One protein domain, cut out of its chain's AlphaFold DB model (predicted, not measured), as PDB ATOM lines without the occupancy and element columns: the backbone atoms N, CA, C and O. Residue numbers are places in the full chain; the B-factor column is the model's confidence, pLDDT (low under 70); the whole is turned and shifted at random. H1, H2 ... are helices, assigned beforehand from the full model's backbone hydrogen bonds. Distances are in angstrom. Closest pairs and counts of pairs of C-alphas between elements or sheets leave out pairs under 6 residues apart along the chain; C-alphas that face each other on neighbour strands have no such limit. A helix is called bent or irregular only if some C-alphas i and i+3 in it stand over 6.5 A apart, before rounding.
ATOM      1  N   SER A 145     187.414 160.437 165.110       95.56
ATOM      2  CA  SER A 145     188.089 161.581 165.725       95.56
ATOM      3  C   SER A 145     187.107 162.740 165.899       95.56
ATOM      4  O   SER A 145     186.549 163.202 164.899       95.56
ATOM      5  N   PRO A 146     186.939 163.287 167.121       96.56
ATOM      6  CA  PRO A 146     186.072 164.443 167.355       96.56
ATOM      7  C   PRO A 146     186.431 165.648 166.479       96.56
ATOM      8  O   PRO A 146     185.546 166.356 166.004       96.56
ATOM      9  N   LEU A 147     187.727 165.856 166.218       96.31
ATOM     10  CA  LEU A 147     188.192 166.937 165.353       96.31
ATOM     11  C   LEU A 147     187.776 166.708 163.899       96.31
ATOM     12  O   LEU A 147     187.270 167.633 163.273       96.31
ATOM     13  N   LEU A 148     187.961 165.500 163.356       94.81
ATOM     14  CA  LEU A 148     187.547 165.201 161.981       94.81
ATOM     15  C   LEU A 148     186.025 165.269 161.834       94.81
ATOM     16  O   LEU A 148     185.540 165.893 160.893       94.81
ATOM     17  N   ASN A 149     185.277 164.727 162.798       94.94
ATOM     18  CA  ASN A 149     183.815 164.818 162.830       94.94
ATOM     19  C   ASN A 149     183.351 166.281 162.853       94.94
ATOM     20  O   ASN A 149     182.463 166.661 162.091       94.94
ATOM     21  N   PHE A 150     184.004 167.140 163.645       95.38
ATOM     22  CA  PHE A 150     183.745 168.576 163.613       95.38
ATOM     23  C   PHE A 150     184.106 169.195 162.259       95.38
ATOM     24  O   PHE A 150     183.268 169.874 161.674       95.38
ATOM     25  N   LEU A 151     185.304 168.952 161.722       94.94
ATOM     26  CA  LEU A 151     185.746 169.526 160.444       94.94
ATOM     27  C   LEU A 151     184.849 169.117 159.268       94.94
ATOM     28  O   LEU A 151     184.671 169.911 158.346       94.94
ATOM     29  N   PHE A 152     184.250 167.923 159.317       93.50
ATOM     30  CA  PHE A 152     183.278 167.444 158.333       93.50
ATOM     31  C   PHE A 152     181.811 167.716 158.705       93.50
ATOM     32  O   PHE A 152     180.914 167.416 157.913       93.50
ATOM     33  N   SER A 153     181.542 168.359 159.841       92.56
ATOM     34  CA  SER A 153     180.231 168.941 160.140       92.56
ATOM     35  C   SER A 153     180.004 170.224 159.329       92.56
ATOM     36  O   SER A 153     180.955 170.872 158.883       92.56
ATOM     37  N   LEU A 154     178.745 170.631 159.147       91.38
ATOM     38  CA  LEU A 154     178.424 171.886 158.456       91.38
ATOM     39  C   LEU A 154     179.082 173.117 159.127       91.38
ATOM     40  O   LEU A 154     179.702 173.906 158.403       91.38
ATOM     41  N   PRO A 155     179.047 173.287 160.469       94.00
ATOM     42  CA  PRO A 155     179.777 174.365 161.139       94.00
ATOM     43  C   PRO A 155     181.290 174.331 160.895       94.00
ATOM     44  O   PRO A 155     181.869 175.365 160.563       94.00
ATOM     45  N   GLY A 156     181.930 173.161 161.001       95.50
ATOM     46  CA  GLY A 156     183.379 173.044 160.814       95.50
ATOM     47  C   GLY A 156     183.813 173.360 159.389       95.50
ATOM     48  O   GLY A 156     184.687 174.205 159.195       95.50
ATOM     49  N   LYS A 157     183.136 172.799 158.380       94.88
ATOM     50  CA  LYS A 157     183.371 173.144 156.966       94.88
ATOM     51  C   LYS A 157     183.240 174.649 156.731       94.88
ATOM     52  O   LYS A 157     184.045 175.241 156.014       94.88
ATOM     53  N   THR A 158     182.231 175.273 157.345       95.31
ATOM     54  CA  THR A 158     181.943 176.705 157.171       95.31
ATOM     55  C   THR A 158     183.031 177.552 157.810       95.31
ATOM     56  O   THR A 158     183.513 178.499 157.192       95.31
ATOM     57  N   LEU A 159     183.484 177.176 159.008       97.38
ATOM     58  CA  LEU A 159     184.608 177.823 159.671       97.38
ATOM     59  C   LEU A 159     185.878 177.747 158.814       97.38
ATOM     60  O   LEU A 159     186.521 178.772 158.605       97.38
ATOM     61  N   VAL A 160     186.217 176.574 158.268       97.00
ATOM     62  CA  VAL A 160     187.406 176.427 157.411       97.00
ATOM     63  C   VAL A 160     187.283 177.285 156.142       97.00
ATOM     64  O   VAL A 160     188.241 177.973 155.787       97.00
ATOM     65  N   LEU A 161     186.113 177.319 155.492       96.88
ATOM     66  CA  LEU A 161     185.849 178.207 154.350       96.88
ATOM     67  C   LEU A 161     186.056 179.683 154.710       96.88
ATOM     68  O   LEU A 161     186.750 180.398 153.985       96.88
ATOM     69  N   LEU A 162     185.506 180.137 155.837       97.06
ATOM     70  CA  LEU A 162     185.658 181.517 156.303       97.06
ATOM     71  C   LEU A 162     187.118 181.861 156.616       97.06
ATOM     72  O   LEU A 162     187.598 182.915 156.199       97.06
ATOM     73  N   LEU A 163     187.847 180.967 157.288       97.44
ATOM     74  CA  LEU A 163     189.275 181.148 157.559       97.44
ATOM     75  C   LEU A 163     190.084 181.246 156.259       97.44
ATOM     76  O   LEU A 163     190.968 182.097 156.150       97.44
ATOM     77  N   TRP A 164     189.745 180.439 155.250       97.19
ATOM     78  CA  TRP A 164     190.372 180.520 153.931       97.19
ATOM     79  C   TRP A 164     190.070 181.846 153.224       97.19
ATOM     80  O   TRP A 164     190.978 182.496 152.709       97.19
ATOM     81  N   VAL A 165     188.816 182.303 153.254       96.00
ATOM     82  CA  VAL A 165     188.400 183.610 152.716       96.00
ATOM     83  C   VAL A 165     189.167 184.755 153.386       96.00
ATOM     84  O   VAL A 165     189.692 185.632 152.697       96.00
ATOM     85  N   ILE A 166     189.287 184.735 154.717       95.69
ATOM     86  CA  ILE A 166     190.049 185.732 155.482       95.69
ATOM     87  C   ILE A 166     191.527 185.699 155.081       95.69
ATOM     88  O   ILE A 166     192.109 186.749 154.800       95.69
ATOM     89  N   LEU A 167     192.128 184.508 154.998       95.56
ATOM     90  CA  LEU A 167     193.511 184.338 154.557       95.56
ATOM     91  C   LEU A 167     193.727 184.947 153.166       95.56
ATOM     92  O   LEU A 167     194.696 185.686 152.961       95.56
ATOM     93  N   LEU A 168     192.808 184.702 152.228       94.94
ATOM     94  CA  LEU A 168     192.856 185.296 150.895       94.94
ATOM     95  C   LEU A 168     192.769 186.825 150.956       94.94
ATOM     96  O   LEU A 168     193.603 187.482 150.347       94.94
ATOM     97  N   PHE A 169     191.860 187.420 151.734       93.38
ATOM     98  CA  PHE A 169     191.789 188.884 151.871       93.38
ATOM     99  C   PHE A 169     193.060 189.506 152.466       93.38
ATOM    100  O   PHE A 169     193.521 190.551 151.997       93.38
ATOM    101  N   VAL A 170     193.657 188.871 153.477       92.69
ATOM    102  CA  VAL A 170     194.905 189.348 154.095       92.69
ATOM    103  C   VAL A 170     196.066 189.287 153.097       92.69
ATOM    104  O   VAL A 170     196.895 190.200 153.033       92.69
ATOM    105  N   THR A 171     196.117 188.230 152.286       92.06
ATOM    106  CA  THR A 171     197.203 187.981 151.327       92.06
ATOM    107  C   THR A 171     197.019 188.678 149.974       92.06
ATOM    108  O   THR A 171     198.021 188.891 149.270       92.06
ATOM    109  N   ALA A 172     195.795 189.130 149.681       88.62
ATOM    110  CA  ALA A 172     195.363 189.799 148.454       88.62
ATOM    111  C   ALA A 172     196.189 191.041 148.112       88.62
ATOM    112  O   ALA A 172     196.480 191.294 146.947       88.62
ATOM    113  N   LYS A 173     196.646 191.790 149.125       84.75
ATOM    114  CA  LYS A 173     197.376 193.060 148.933       84.75
ATOM    115  C   LYS A 173     198.592 192.944 148.012       84.75
ATOM    116  O   LYS A 173     198.970 193.923 147.374       84.75
ATOM    117  N   LYS A 174     199.247 191.779 148.016       84.31
ATOM    118  CA  LYS A 174     200.538 191.557 147.351       84.31
ATOM    119  C   LYS A 174     200.493 190.489 146.261       84.31
ATOM    120  O   LYS A 174     201.493 190.341 145.574       84.31
ATOM    121  N   GLY A 175     199.410 189.722 146.135       81.56
ATOM    122  CA  GLY A 175     199.372 188.566 145.239       81.56
ATOM    123  C   GLY A 175     198.512 188.753 143.990       81.56
ATOM    124  O   GLY A 175     197.769 189.726 143.885       81.56
ATOM    125  N   PRO A 176     198.623 187.822 143.028       87.19
ATOM    126  CA  PRO A 176     197.872 187.885 141.788       87.19
ATOM    127  C   PRO A 176     196.396 187.566 142.038       87.19
ATOM    128  O   PRO A 176     196.042 186.608 142.727       87.19
ATOM    129  N   TRP A 177     195.522 188.372 141.444       86.69
ATOM    130  CA  TRP A 177     194.065 188.246 141.538       86.69
ATOM    131  C   TRP A 177     193.559 186.890 141.071       86.69
ATOM    132  O   TRP A 177     192.677 186.306 141.695       86.69
ATOM    133  N   ARG A 178     194.161 186.390 139.990       92.00
ATOM    134  CA  ARG A 178     193.809 185.118 139.362       92.00
ATOM    135  C   ARG A 178     193.951 183.976 140.360       92.00
ATOM    136  O   ARG A 178     192.987 183.255 140.587       92.00
ATOM    137  N   PHE A 179     195.091 183.905 141.048       94.50
ATOM    138  CA  PHE A 179     195.318 182.935 142.115       94.50
ATOM    139  C   PHE A 179     194.273 183.014 143.232       94.50
ATOM    140  O   PHE A 179     193.717 181.984 143.605       94.50
ATOM    141  N   HIS A 180     193.977 184.209 143.755       94.56
ATOM    142  CA  HIS A 180     193.022 184.355 144.863       94.56
ATOM    143  C   HIS A 180     191.612 183.941 144.441       94.56
ATOM    144  O   HIS A 180     190.932 183.231 145.180       94.56
ATOM    145  N   PHE A 181     191.195 184.339 143.240       95.44
ATOM    146  CA  PHE A 181     189.903 183.959 142.688       95.44
ATOM    147  C   PHE A 181     189.799 182.455 142.443       95.44
ATOM    148  O   PHE A 181     188.867 181.837 142.945       95.44
ATOM    149  N   PHE A 182     190.749 181.845 141.726       96.88
ATOM    150  CA  PHE A 182     190.702 180.409 141.435       96.88
ATOM    151  C   PHE A 182     190.826 179.567 142.706       96.88
ATOM    152  O   PHE A 182     190.132 178.564 142.832       96.88
ATOM    153  N   SER A 183     191.633 180.004 143.679       97.50
ATOM    154  CA  SER A 183     191.742 179.345 144.986       97.50
ATOM    155  C   SER A 183     190.437 179.414 145.769       97.50
ATOM    156  O   SER A 183     190.026 178.409 146.345       97.50
ATOM    157  N   LEU A 184     189.769 180.574 145.799       97.38
ATOM    158  CA  LEU A 184     188.469 180.673 146.453       97.38
ATOM    159  C   LEU A 184     187.425 179.848 145.719       97.38
ATOM    160  O   LEU A 184     186.690 179.113 146.363       97.38
ATOM    161  N   TRP A 185     187.335 179.990 144.399       97.81
ATOM    162  CA  TRP A 185     186.325 179.298 143.617       97.81
ATOM    163  C   TRP A 185     186.482 177.787 143.778       97.81
ATOM    164  O   TRP A 185     185.511 177.105 144.096       97.81
ATOM    165  N   PHE A 186     187.715 177.278 143.710       98.12
ATOM    166  CA  PHE A 186     187.993 175.875 143.983       98.12
ATOM    167  C   PHE A 186     187.566 175.480 145.399       98.12
ATOM    168  O   PHE A 186     186.838 174.503 145.561       98.12
ATOM    169  N   PHE A 187     187.926 176.258 146.422       97.56
ATOM    170  CA  PHE A 187     187.579 175.913 147.799       97.56
ATOM    171  C   PHE A 187     186.076 176.014 148.102       97.56
ATOM    172  O   PHE A 187     185.536 175.175 148.818       97.56
ATOM    173  N   ALA A 188     185.374 176.971 147.496       97.19
ATOM    174  CA  ALA A 188     183.921 177.091 147.559       97.19
ATOM    175  C   ALA A 188     183.238 175.894 146.880       97.19
ATOM    176  O   ALA A 188     182.307 175.320 147.443       97.19
ATOM    177  N   THR A 189     183.735 175.452 145.717       96.56
ATOM    178  CA  THR A 189     183.236 174.220 145.086       96.56
ATOM    179  C   THR A 189     183.575 172.977 145.897       96.56
ATOM    180  O   THR A 189     182.736 172.090 145.976       96.56
ATOM    181  N   LEU A 190     184.734 172.924 146.568       95.88
ATOM    182  CA  LEU A 190     185.104 171.827 147.465       95.88
ATOM    183  C   LEU A 190     184.170 171.756 148.681       95.88
ATOM    184  O   LEU A 190     183.669 170.687 149.013       95.88
ATOM    185  N   TYR A 191     183.864 172.897 149.299       95.81
ATOM    186  CA  TYR A 191     182.833 172.993 150.333       95.81
ATOM    187  C   TYR A 191     181.473 172.505 149.804       95.81
ATOM    188  O   TYR A 191     180.793 171.731 150.471       95.81
ATOM    189  N   SER A 192     181.119 172.901 148.576       94.12
ATOM    190  CA  SER A 192     179.875 172.523 147.897       94.12
ATOM    191  C   SER A 192     179.721 171.008 147.706       94.12
ATOM    192  O   SER A 192     178.700 170.439 148.093       94.12
ATOM    193  N   VAL A 193     180.741 170.327 147.159       92.94
ATOM    194  CA  VAL A 193     180.722 168.857 147.001       92.94
ATOM    195  C   VAL A 193     180.657 168.144 148.349       92.94
ATOM    196  O   VAL A 193     180.044 167.084 148.462       92.94
ATOM    197  N   LEU A 194     181.234 168.745 149.386       93.44
ATOM    198  CA  LEU A 194     181.249 168.168 150.719       93.44
ATOM    199  C   LEU A 194     180.008 168.495 151.541       93.44
ATOM    200  O   LEU A 194     179.951 168.015 152.664       93.44
ATOM    201  N   LEU A 195     179.013 169.237 151.041       91.38
ATOM    202  CA  LEU A 195     177.829 169.612 151.828       91.38
ATOM    203  C   LEU A 195     177.205 168.410 152.552       91.38
ATOM    204  O   LEU A 195     177.059 168.463 153.769       91.38
ATOM    205  N   SER A 196     176.971 167.305 151.837       88.06
ATOM    206  CA  SER A 196     176.396 166.080 152.406       88.06
ATOM    207  C   SER A 196     177.418 165.042 152.885       88.06
ATOM    208  O   SER A 196     177.018 163.947 153.256       88.06
ATOM    209  N   SER A 197     178.729 165.305 152.781       89.50
ATOM    210  CA  SER A 197     179.790 164.321 153.086       89.50
ATOM    211  C   SER A 197     179.621 162.957 152.384       89.50
ATOM    212  O   SER A 197     180.093 161.940 152.879       89.50
ATOM    213  N   ARG A 198     178.927 162.886 151.241       89.56
ATOM    214  CA  ARG A 198     178.731 161.612 150.535       89.56
ATOM    215  C   ARG A 198     179.894 161.378 149.567       89.56
ATOM    216  O   ARG A 198     180.227 162.293 148.811       89.56
ATOM    217  N   PRO A 199     180.480 160.171 149.516       89.06
ATOM    218  CA  PRO A 199     181.663 159.882 148.706       89.06
ATOM    219  C   PRO A 199     181.327 159.644 147.221       89.06
ATOM    220  O   PRO A 199     181.922 158.783 146.577       89.06
ATOM    221  N   TYR A 200     180.354 160.367 146.655       90.19
ATOM    222  CA  TYR A 200     179.926 160.150 145.274       90.19
ATOM    223  C   TYR A 200     180.859 160.845 144.274       90.19
ATOM    224  O   TYR A 200     180.964 162.078 144.289       90.19
ATOM    225  N   PRO A 201     181.472 160.104 143.330       89.75
ATOM    226  CA  PRO A 201     182.438 160.686 142.407       89.75
ATOM    227  C   PRO A 201     181.909 161.832 141.558       89.75
ATOM    228  O   PRO A 201     182.600 162.824 141.327       89.75
ATOM    229  N   HIS A 202     180.655 161.730 141.128       90.75
ATOM    230  CA  HIS A 202     180.050 162.722 140.252       90.75
ATOM    231  C   HIS A 202     179.773 164.066 140.952       90.75
ATOM    232  O   HIS A 202     179.581 165.073 140.270       90.75
ATOM    233  N   TYR A 203     179.791 164.143 142.289       91.62
ATOM    234  CA  TYR A 203     179.656 165.431 142.982       91.62
ATOM    235  C   TYR A 203     180.884 166.325 142.769       91.62
ATOM    236  O   TYR A 203     180.741 167.540 142.633       91.62
ATOM    237  N   PHE A 204     182.072 165.727 142.630       92.19
ATOM    238  CA  PHE A 204     183.329 166.446 142.402       92.19
ATOM    239  C   PHE A 204     183.433 167.066 141.004       92.19
ATOM    240  O   PHE A 204     184.309 167.902 140.782       92.19
ATOM    241  N   LEU A 205     182.522 166.737 140.076       92.38
ATOM    242  CA  LEU A 205     182.466 167.373 138.756       92.38
ATOM    243  C   LEU A 205     182.352 168.901 138.860       92.38
ATOM    244  O   LEU A 205     182.912 169.601 138.021       92.38
ATOM    245  N   GLN A 206     181.680 169.419 139.899       93.75
ATOM    246  CA  GLN A 206     181.563 170.862 140.136       93.75
ATOM    247  C   GLN A 206     182.921 171.538 140.373       93.75
ATOM    248  O   GLN A 206     183.126 172.666 139.936       93.75
ATOM    249  N   SER A 207     183.863 170.842 141.009       95.94
ATOM    250  CA  SER A 207     185.179 171.388 141.350       95.94
ATOM    251  C   SER A 207     186.189 171.318 140.202       95.94
ATOM    252  O   SER A 207     187.240 171.951 140.284       95.94
ATOM    253  N   ILE A 208     185.896 170.580 139.122       95.44
ATOM    254  CA  ILE A 208     186.831 170.387 138.000       95.44
ATOM    255  C   ILE A 208     187.201 171.712 137.309       95.44
ATOM    256  O   ILE A 208     188.399 171.950 137.140       95.44
ATOM    257  N   PRO A 209     186.256 172.596 136.921       96.00
ATOM    258  CA  PRO A 209     186.610 173.849 136.256       96.00
ATOM    259  C   PRO A 209     187.550 174.746 137.080       96.00
ATOM    260  O   PRO A 209     188.613 175.102 136.561       96.00
ATOM    261  N   PRO A 210     187.254 175.089 138.354       96.94
ATOM    262  CA  PRO A 210     188.181 175.902 139.133       96.94
ATOM    263  C   PRO A 210     189.479 175.167 139.482       96.94
ATOM    264  O   PRO A 210     190.519 175.820 139.551       96.94
ATOM    265  N   LEU A 211     189.473 173.834 139.628       97.44
ATOM    266  CA  LEU A 211     190.704 173.055 139.805       97.44
ATOM    267  C   LEU A 211     191.632 173.184 138.592       97.44
ATOM    268  O   LEU A 211     192.821 173.439 138.756       97.44
ATOM    269  N   ALA A 212     191.100 173.051 137.374       97.56
ATOM    270  CA  ALA A 212     191.886 173.183 136.148       97.56
ATOM    271  C   ALA A 212     192.519 174.582 136.020       97.56
ATOM    272  O   ALA A 212     193.695 174.716 135.661       97.56
ATOM    273  N   LEU A 213     191.764 175.629 136.373       96.44
ATOM    274  CA  LEU A 213     192.262 177.005 136.399       96.44
ATOM    275  C   LEU A 213     193.323 177.210 137.491       96.44
ATOM    276  O   LEU A 213     194.356 177.826 137.225       96.44
ATOM    277  N   LEU A 214     193.121 176.642 138.682       97.56
ATOM    278  CA  LEU A 214     194.088 176.701 139.778       97.56
ATOM    279  C   LEU A 214     195.397 175.978 139.428       97.56
ATOM    280  O   LEU A 214     196.469 176.521 139.676       97.56
ATOM    281  N   LEU A 215     195.339 174.798 138.804       97.69
ATOM    282  CA  LEU A 215     196.525 174.059 138.347       97.69
ATOM    283  C   LEU A 215     197.311 174.835 137.281       97.69
ATOM    284  O   LEU A 215     198.547 174.879 137.308       97.69
ATOM    285  N   THR A 216     196.595 175.488 136.364       96.75
ATOM    286  CA  THR A 216     197.204 176.359 135.350       96.75
ATOM    287  C   THR A 216     197.911 177.544 136.007       96.75
ATOM    288  O   THR A 216     199.061 177.845 135.676       96.75
ATOM    289  N   GLU A 217     197.264 178.182 136.982       95.25
ATOM    290  CA  GLU A 217     197.849 179.292 137.732       95.25
ATOM    291  C   GLU A 217     199.064 178.840 138.552       95.25
ATOM    292  O   GLU A 217     200.105 179.483 138.490       95.25
ATOM    293  N   LEU A 218     199.010 177.690 139.229       96.06
ATOM    294  CA  LEU A 218     200.154 177.151 139.976       96.06
ATOM    295  C   LEU A 218     201.363 176.863 139.086       96.06
ATOM    296  O   LEU A 218     202.501 177.119 139.481       96.06
ATOM    297  N   THR A 219     201.125 176.396 137.861       96.19
ATOM    298  CA  THR A 219     202.187 176.220 136.863       96.19
ATOM    299  C   THR A 219     202.803 177.567 136.466       96.19
ATOM    300  O   THR A 219     204.023 177.675 136.316       96.19
ATOM    301  N   SER A 220     201.984 178.615 136.324       94.06
ATOM    302  CA  SER A 220     202.450 179.987 136.076       94.06
ATOM    303  C   SER A 220     203.274 180.533 137.249       94.06
ATOM    304  O   SER A 220     204.375 181.050 137.038       94.06
ATOM    305  N   GLU A 221     202.799 180.360 138.482       92.25
ATOM    306  CA  GLU A 221     203.486 180.793 139.704       92.25
ATOM    307  C   GLU A 221     204.841 180.086 139.865       92.25
ATOM    308  O   GLU A 221     205.844 180.735 140.166       92.25
ATOM    309  N   ALA A 222     204.915 178.780 139.573       94.88
ATOM    310  CA  ALA A 222     206.168 178.025 139.595       94.88
ATOM    311  C   ALA A 222     207.191 178.575 138.585       94.88
ATOM    312  O   ALA A 222     208.361 178.780 138.921       94.88
ATOM    313  N   ARG A 223     206.763 178.895 137.355       95.56
ATOM    314  CA  ARG A 223     207.643 179.527 136.350       95.56
ATOM    315  C   ARG A 223     208.148 180.892 136.824       95.56
ATOM    316  O   ARG A 223     209.343 181.177 136.717       95.56
ATOM    317  N   GLN A 224     207.261 181.721 137.378       93.75
ATOM    318  CA  GLN A 224     207.611 183.049 137.890       93.75
ATOM    319  C   GLN A 224     208.545 182.984 139.108       93.75
ATOM    320  O   GLN A 224     209.437 183.831 139.246       93.75
ATOM    321  N   PHE A 225     208.400 181.961 139.954       94.56
ATOM    322  CA  PHE A 225     209.309 181.659 141.057       94.56
ATOM    323  C   PHE A 225     210.735 181.397 140.553       94.56
ATOM    324  O   PHE A 225     211.655 182.114 140.954       94.56
ATOM    325  N   PHE A 226     210.924 180.459 139.616       96.31
ATOM    326  CA  PHE A 226     212.252 180.151 139.065       96.31
ATOM    327  C   PHE A 226     212.879 181.347 138.338       96.31
ATOM    328  O   PHE A 226     214.074 181.618 138.485       96.31
ATOM    329  N   GLN A 227     212.076 182.122 137.603       95.81
ATOM    330  CA  GLN A 227     212.550 183.350 136.963       95.81
ATOM    331  C   GLN A 227     213.002 184.395 137.997       95.81
ATOM    332  O   GLN A 227     214.043 185.033 137.826       95.81
ATOM    333  N   SER A 228     212.246 184.560 139.085       95.56
ATOM    334  CA  SER A 228     212.561 185.518 140.153       95.56
ATOM    335  C   SER A 228     213.782 185.103 140.970       95.56
ATOM    336  O   SER A 228     214.576 185.971 141.336       95.56
ATOM    337  N   LEU A 229     213.970 183.798 141.196       95.69
ATOM    338  CA  LEU A 229     215.179 183.218 141.787       95.69
ATOM    339  C   LEU A 229     216.414 183.546 140.950       95.69
ATOM    340  O   LEU A 229     217.382 184.097 141.470       95.69
ATOM    341  N   ARG A 230     216.357 183.290 139.635       96.69
ATOM    342  CA  ARG A 230     217.464 183.582 138.708       96.69
ATOM    343  C   ARG A 230     217.822 185.071 138.689       96.69
ATOM    344  O   ARG A 230     218.988 185.423 138.564       96.69
ATOM    345  N   GLN A 231     216.825 185.940 138.852       96.62
ATOM    346  CA  GLN A 231     216.993 187.396 138.926       96.62
ATOM    347  C   GLN A 231     217.299 187.920 140.343       96.62
ATOM    348  O   GLN A 231     217.362 189.135 140.524       96.62
ATOM    349  N   LYS A 232     217.449 187.047 141.351       95.00
ATOM    350  CA  LYS A 232     217.667 187.400 142.770       95.00
ATOM    351  C   LYS A 232     216.618 188.375 143.345       95.00
ATOM    352  O   LYS A 232     216.904 189.167 144.241       95.00
ATOM    353  N   LYS A 233     215.369 188.316 142.857       94.81
ATOM    354  CA  LYS A 233     214.244 189.162 143.308       94.81
ATOM    355  C   LYS A 233     213.530 188.542 144.512       94.81
ATOM    356  O   LYS A 233     212.370 188.143 144.408       94.81
ATOM    357  N   TRP A 234     214.206 188.481 145.659       94.44
ATOM    358  CA  TRP A 234     213.723 187.803 146.875       94.44
ATOM    359  C   TRP A 234     212.280 188.131 147.308       94.44
ATOM    360  O   TRP A 234     211.545 187.191 147.613       94.44
ATOM    361  N   PRO A 235     211.792 189.391 147.262       94.00
ATOM    362  CA  PRO A 235     210.398 189.679 147.613       94.00
ATOM    363  C   PRO A 235     209.380 188.980 146.700       94.00
ATOM    364  O   PRO A 235     208.319 188.560 147.158       94.00
ATOM    365  N   LYS A 236     209.708 188.828 145.408       92.75
ATOM    366  CA  LYS A 236     208.872 188.097 144.448       92.75
ATOM    367  C   LYS A 236     208.968 186.591 144.661       92.75
ATOM    368  O   LYS A 236     207.950 185.918 144.605       92.75
ATOM    369  N   VAL A 237     210.164 186.081 144.965       94.19
ATOM    370  CA  VAL A 237     210.369 184.667 145.322       94.19
ATOM    371  C   VAL A 237     209.453 184.284 146.483       94.19
ATOM    372  O   VAL A 237     208.665 183.357 146.338       94.19
ATOM    373  N   TRP A 238     209.462 185.058 147.574       94.69
ATOM    374  CA  TRP A 238     208.591 184.812 148.729       94.69
ATOM    375  C   TRP A 238     207.101 184.822 148.366       94.69
ATOM    376  O   TRP A 238     206.346 183.952 148.797       94.69
ATOM    377  N   LEU A 239     206.677 185.794 147.552       94.06
ATOM    378  CA  LEU A 239     205.293 185.897 147.101       94.06
ATOM    379  C   LEU A 239     204.841 184.640 146.343       94.06
ATOM    380  O   LEU A 239     203.799 184.074 146.675       94.06
ATOM    381  N   PHE A 240     205.628 184.205 145.358       94.69
ATOM    382  CA  PHE A 240     205.309 183.038 144.536       94.69
ATOM    383  C   PHE A 240     205.387 181.737 145.340       94.69
ATOM    384  O   PHE A 240     204.500 180.898 145.215       94.69
ATOM    385  N   SER A 241     206.375 181.590 146.233       94.19
ATOM    386  CA  SER A 241     206.466 180.439 147.140       94.19
ATOM    387  C   SER A 241     205.246 180.325 148.048       94.19
ATOM    388  O   SER A 241     204.704 179.234 148.207       94.19
ATOM    389  N   ARG A 242     204.777 181.447 148.609       95.44
ATOM    390  CA  ARG A 242     203.571 181.480 149.445       95.44
ATOM    391  C   ARG A 242     202.339 181.026 148.664       95.44
ATOM    392  O   ARG A 242     201.606 180.171 149.150       95.44
ATOM    393  N   ASN A 243     202.105 181.581 147.472       94.69
ATOM    394  CA  ASN A 243     200.936 181.217 146.663       94.69
ATOM    395  C   ASN A 243     201.008 179.744 146.226       94.69
ATOM    396  O   ASN A 243     200.019 179.021 146.326       94.69
ATOM    397  N   PHE A 244     202.193 179.271 145.826       95.00
ATOM    398  CA  PHE A 244     202.408 177.867 145.491       95.00
ATOM    399  C   PHE A 244     202.106 176.947 146.679       95.00
ATOM    400  O   PHE A 244     201.350 175.993 146.526       95.00
ATOM    401  N   ALA A 245     202.616 177.264 147.873       95.62
ATOM    402  CA  ALA A 245     202.342 176.498 149.089       95.62
ATOM    403  C   ALA A 245     200.844 176.478 149.435       95.62
ATOM    404  O   ALA A 245     200.304 175.425 149.764       95.62
ATOM    405  N   MET A 246     200.153 177.614 149.305       96.38
ATOM    406  CA  MET A 246     198.707 177.709 149.525       96.38
ATOM    407  C   MET A 246     197.907 176.847 148.539       96.38
ATOM    408  O   MET A 246     197.004 176.124 148.953       96.38
ATOM    409  N   GLY A 247     198.223 176.886 147.241       96.56
ATOM    410  CA  GLY A 247     197.514 176.054 146.267       96.56
ATOM    411  C   GLY A 247     197.880 174.571 146.363       96.56
ATOM    412  O   GLY A 247     197.004 173.722 146.219       96.56
ATOM    413  N   ALA A 248     199.133 174.241 146.689       95.56
ATOM    414  CA  ALA A 248     199.547 172.870 146.980       95.56
ATOM    415  C   ALA A 248     198.811 172.311 148.205       95.56
ATOM    416  O   ALA A 248     198.346 171.174 148.159       95.56
ATOM    417  N   LEU A 249     198.633 173.120 149.259       96.69
ATOM    418  CA  LEU A 249     197.825 172.760 150.424       96.69
ATOM    419  C   LEU A 249     196.383 172.437 150.016       96.69
ATOM    420  O   LEU A 249     195.884 171.387 150.399       96.69
ATOM    421  N   LEU A 250     195.739 173.264 149.185       96.69
ATOM    422  CA  LEU A 250     194.379 172.991 148.698       96.69
ATOM    423  C   LEU A 250     194.274 171.671 147.921       96.69
ATOM    424  O   LEU A 250     193.331 170.901 148.127       96.69
ATOM    425  N   ILE A 251     195.234 171.396 147.033       96.25
ATOM    426  CA  ILE A 251     195.267 170.154 146.250       96.25
ATOM    427  C   ILE A 251     195.484 168.955 147.173       96.25
ATOM    428  O   ILE A 251     194.760 167.965 147.072       96.25
ATOM    429  N   PHE A 252     196.434 169.058 148.102       96.75
ATOM    430  CA  PHE A 252     196.721 168.004 149.066       96.75
ATOM    431  C   PHE A 252     195.524 167.733 149.980       96.75
ATOM    432  O   PHE A 252     195.140 166.581 150.146       96.75
ATOM    433  N   THR A 253     194.875 168.775 150.506       94.75
ATOM    434  CA  THR A 253     193.641 168.650 151.291       94.75
ATOM    435  C   THR A 253     192.547 167.958 150.485       94.75
ATOM    436  O   THR A 253     191.888 167.064 151.003       94.75
ATOM    437  N   SER A 254     192.383 168.303 149.207       94.62
ATOM    438  CA  SER A 254     191.395 167.650 148.339       94.62
ATOM    439  C   SER A 254     191.709 166.167 148.130       94.62
ATOM    440  O   SER A 254     190.818 165.332 148.247       94.62
ATOM    441  N   ALA A 255     192.974 165.819 147.884       94.94
ATOM    442  CA  ALA A 255     193.408 164.430 147.768       94.94
ATOM    443  C   ALA A 255     193.211 163.656 149.084       94.94
ATOM    444  O   ALA A 255     192.683 162.548 149.069       94.94
ATOM    445  N   ALA A 256     193.564 164.257 150.223       94.88
ATOM    446  CA  ALA A 256     193.355 163.671 151.543       94.88
ATOM    447  C   ALA A 256     191.868 163.414 151.818       94.88
ATOM    448  O   ALA A 256     191.517 162.341 152.296       94.88
ATOM    449  N   ILE A 257     190.990 164.351 151.452       94.00
ATOM    450  CA  ILE A 257     189.536 164.184 151.536       94.00
ATOM    451  C   ILE A 257     189.095 162.977 150.703       94.00
ATOM    452  O   ILE A 257     188.428 162.095 151.233       94.00
ATOM    453  N   LEU A 258     189.512 162.875 149.437       93.00
ATOM    454  CA  LEU A 258     189.163 161.729 148.588       93.00
ATOM    455  C   LEU A 258     189.602 160.389 149.205       93.00
ATOM    456  O   LEU A 258     188.844 159.422 149.164       93.00
ATOM    457  N   LEU A 259     190.790 160.341 149.816       93.44
ATOM    458  CA  LEU A 259     191.296 159.145 150.498       93.44
ATOM    459  C   LEU A 259     190.494 158.812 151.765       93.44
ATOM    460  O   LEU A 259     190.095 157.663 151.937       93.44
ATOM    461  N   ILE A 260     190.214 159.804 152.618       92.25
ATOM    462  CA  ILE A 260     189.450 159.637 153.869       92.25
ATOM    463  C   ILE A 260     188.030 159.133 153.586       92.25
ATOM    464  O   ILE A 260     187.526 158.258 154.286       92.25
ATOM    465  N   PHE A 261     187.395 159.649 152.535       89.56
ATOM    466  CA  PHE A 261     186.057 159.230 152.113       89.56
ATOM    467  C   PHE A 261     186.033 157.882 151.382       89.56
ATOM    468  O   PHE A 261     184.960 157.418 151.001       89.56
ATOM    469  N   GLY A 262     187.193 157.254 151.157       89.00
ATOM    470  CA  GLY A 262     187.280 156.002 150.412       89.00
ATOM    471  C   GLY A 262     186.743 156.146 148.989       89.00
ATOM    472  O   GLY A 262     186.052 155.253 148.500       89.00
ATOM    473  N   PHE A 263     187.014 157.286 148.343       88.94
ATOM    474  CA  PHE A 263     186.546 157.576 146.993       88.94
ATOM    475  C   PHE A 263     186.956 156.460 146.028       88.94
ATOM    476  O   PHE A 263     188.138 156.141 145.886       88.94
ATOM    477  N   LYS A 264     185.975 155.901 145.317       88.94
ATOM    478  CA  LYS A 264     186.189 154.888 144.281       88.94
ATOM    479  C   LYS A 264     185.701 155.433 142.942       88.94
ATOM    480  O   LYS A 264     184.532 155.810 142.854       88.94
ATOM    481  N   PRO A 265     186.549 155.496 141.902       87.19
ATOM    482  CA  PRO A 265     186.087 155.892 140.581       87.19
ATOM    483  C   PRO A 265     185.063 154.880 140.058       87.19
ATOM    484  O   PRO A 265     185.129 153.690 140.370       87.19
ATOM    485  N   TYR A 266     184.130 155.349 139.232       87.56
ATOM    486  CA  TYR A 266     183.233 154.446 138.516       87.56
ATOM    487  C   TYR A 266     184.033 153.546 137.562       87.56
ATOM    488  O   TYR A 266     185.043 153.995 137.006       87.56
ATOM    489  N   PRO A 267     183.591 152.297 137.322       89.69
ATOM    490  CA  PRO A 267     184.238 151.375 136.391       89.69
ATOM    491  C   PRO A 267     183.930 151.752 134.927       89.69
ATOM    492  O   PRO A 267     183.430 150.957 134.136       89.69
TER     493      PRO A 267
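Overview. This is residues 145 to 267 of the 404 residues of an uncharacterized protein of bioreactor metagenome (UniProt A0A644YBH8). Four long helices, H2 to H5, run up and down nearly side by side: H3, H4 and H5 make a bundle of three, and H2 packs along H3 at its side. The short H1 is turned at a steep angle at the first end of H2, and H4 has a kink of 53 degrees near residue 208. The printed part has 123 residues with five named helices in the order H1, H2, H3, H4, H5 and no named strand, and its class is all helix. It is compact, with a radius of gyration of the C-alphas of 15.9 A, and spans 47 by 34 by 23 A.

Along the chain. H1 is residues 146 to 151, with C-alpha 146 at (186.072, 164.443, 167.355), and is 8.6 A long from first to last C-alpha. H2, residues 154 to 172, is 26.6 A long, and H3, residues 177 to 193, is 24.2 A. H4, residues 201 to 230, is the longest helix by residues and measures 42.0 A; it begins at C-alpha 201, (182.438, 160.686, 142.407). H4 is irregular, with C-alphas 206 and 209 standing 7.0 A apart. H5, residues 234 to 260, is 37.8 A long and ends at C-alpha 260, (189.450, 159.637, 153.869).

Arrangement. H3 is the hub, touching H2, H4 and H5. H3, H4 and H5 form an up and down bundle, each helix running against the one before it. H3 and H4 are a hairpin and touch at a shallow tilt of 26 degrees, opposite ways; their closest C-alphas are those of Phe 186 and Pro 210, 4.9 A apart. H4 and H5 are a hairpin too, at a shallow tilt of 25 degrees, opposite ways, with the C-alphas of Phe 225 and Val 237 closest at 5.3 A. H5 touches H3 with residues 243 to 254 alone, at a shallow tilt of 12 degrees, the same way; the C-alphas of Ser 183 and Gly 247 are closest, 6.8 A apart. H2 and H3 are a hairpin at a shallow tilt of 2 degrees, opposite ways, and the C-alphas of Leu 168 and His 180 come closest, at 6.1 A. H2 and H5 are near each other, while H2 and H4 are apart. H1 and H2 only just touch, with 3 pairs of C-alphas within 8 A, and touch only at the corner by their link; their closest C-alphas are those of Phe 150 and Gly 156, 5.3 A apart. Every O i to N i+4 pair is within hydrogen-bond range in H1, H2, H3 and H5; in H4 it is 20 of 26.

Size, cuts and confidence. The two C-alphas farthest apart are those of Lys 232 and Pro 267, at 49.6 A. The printed part has no cut and no long link; H3 to H4 is a short link of 7 residues, and the other three are tight. The mean pLDDT of the printed part is 94.0, and no printed residue is under 70.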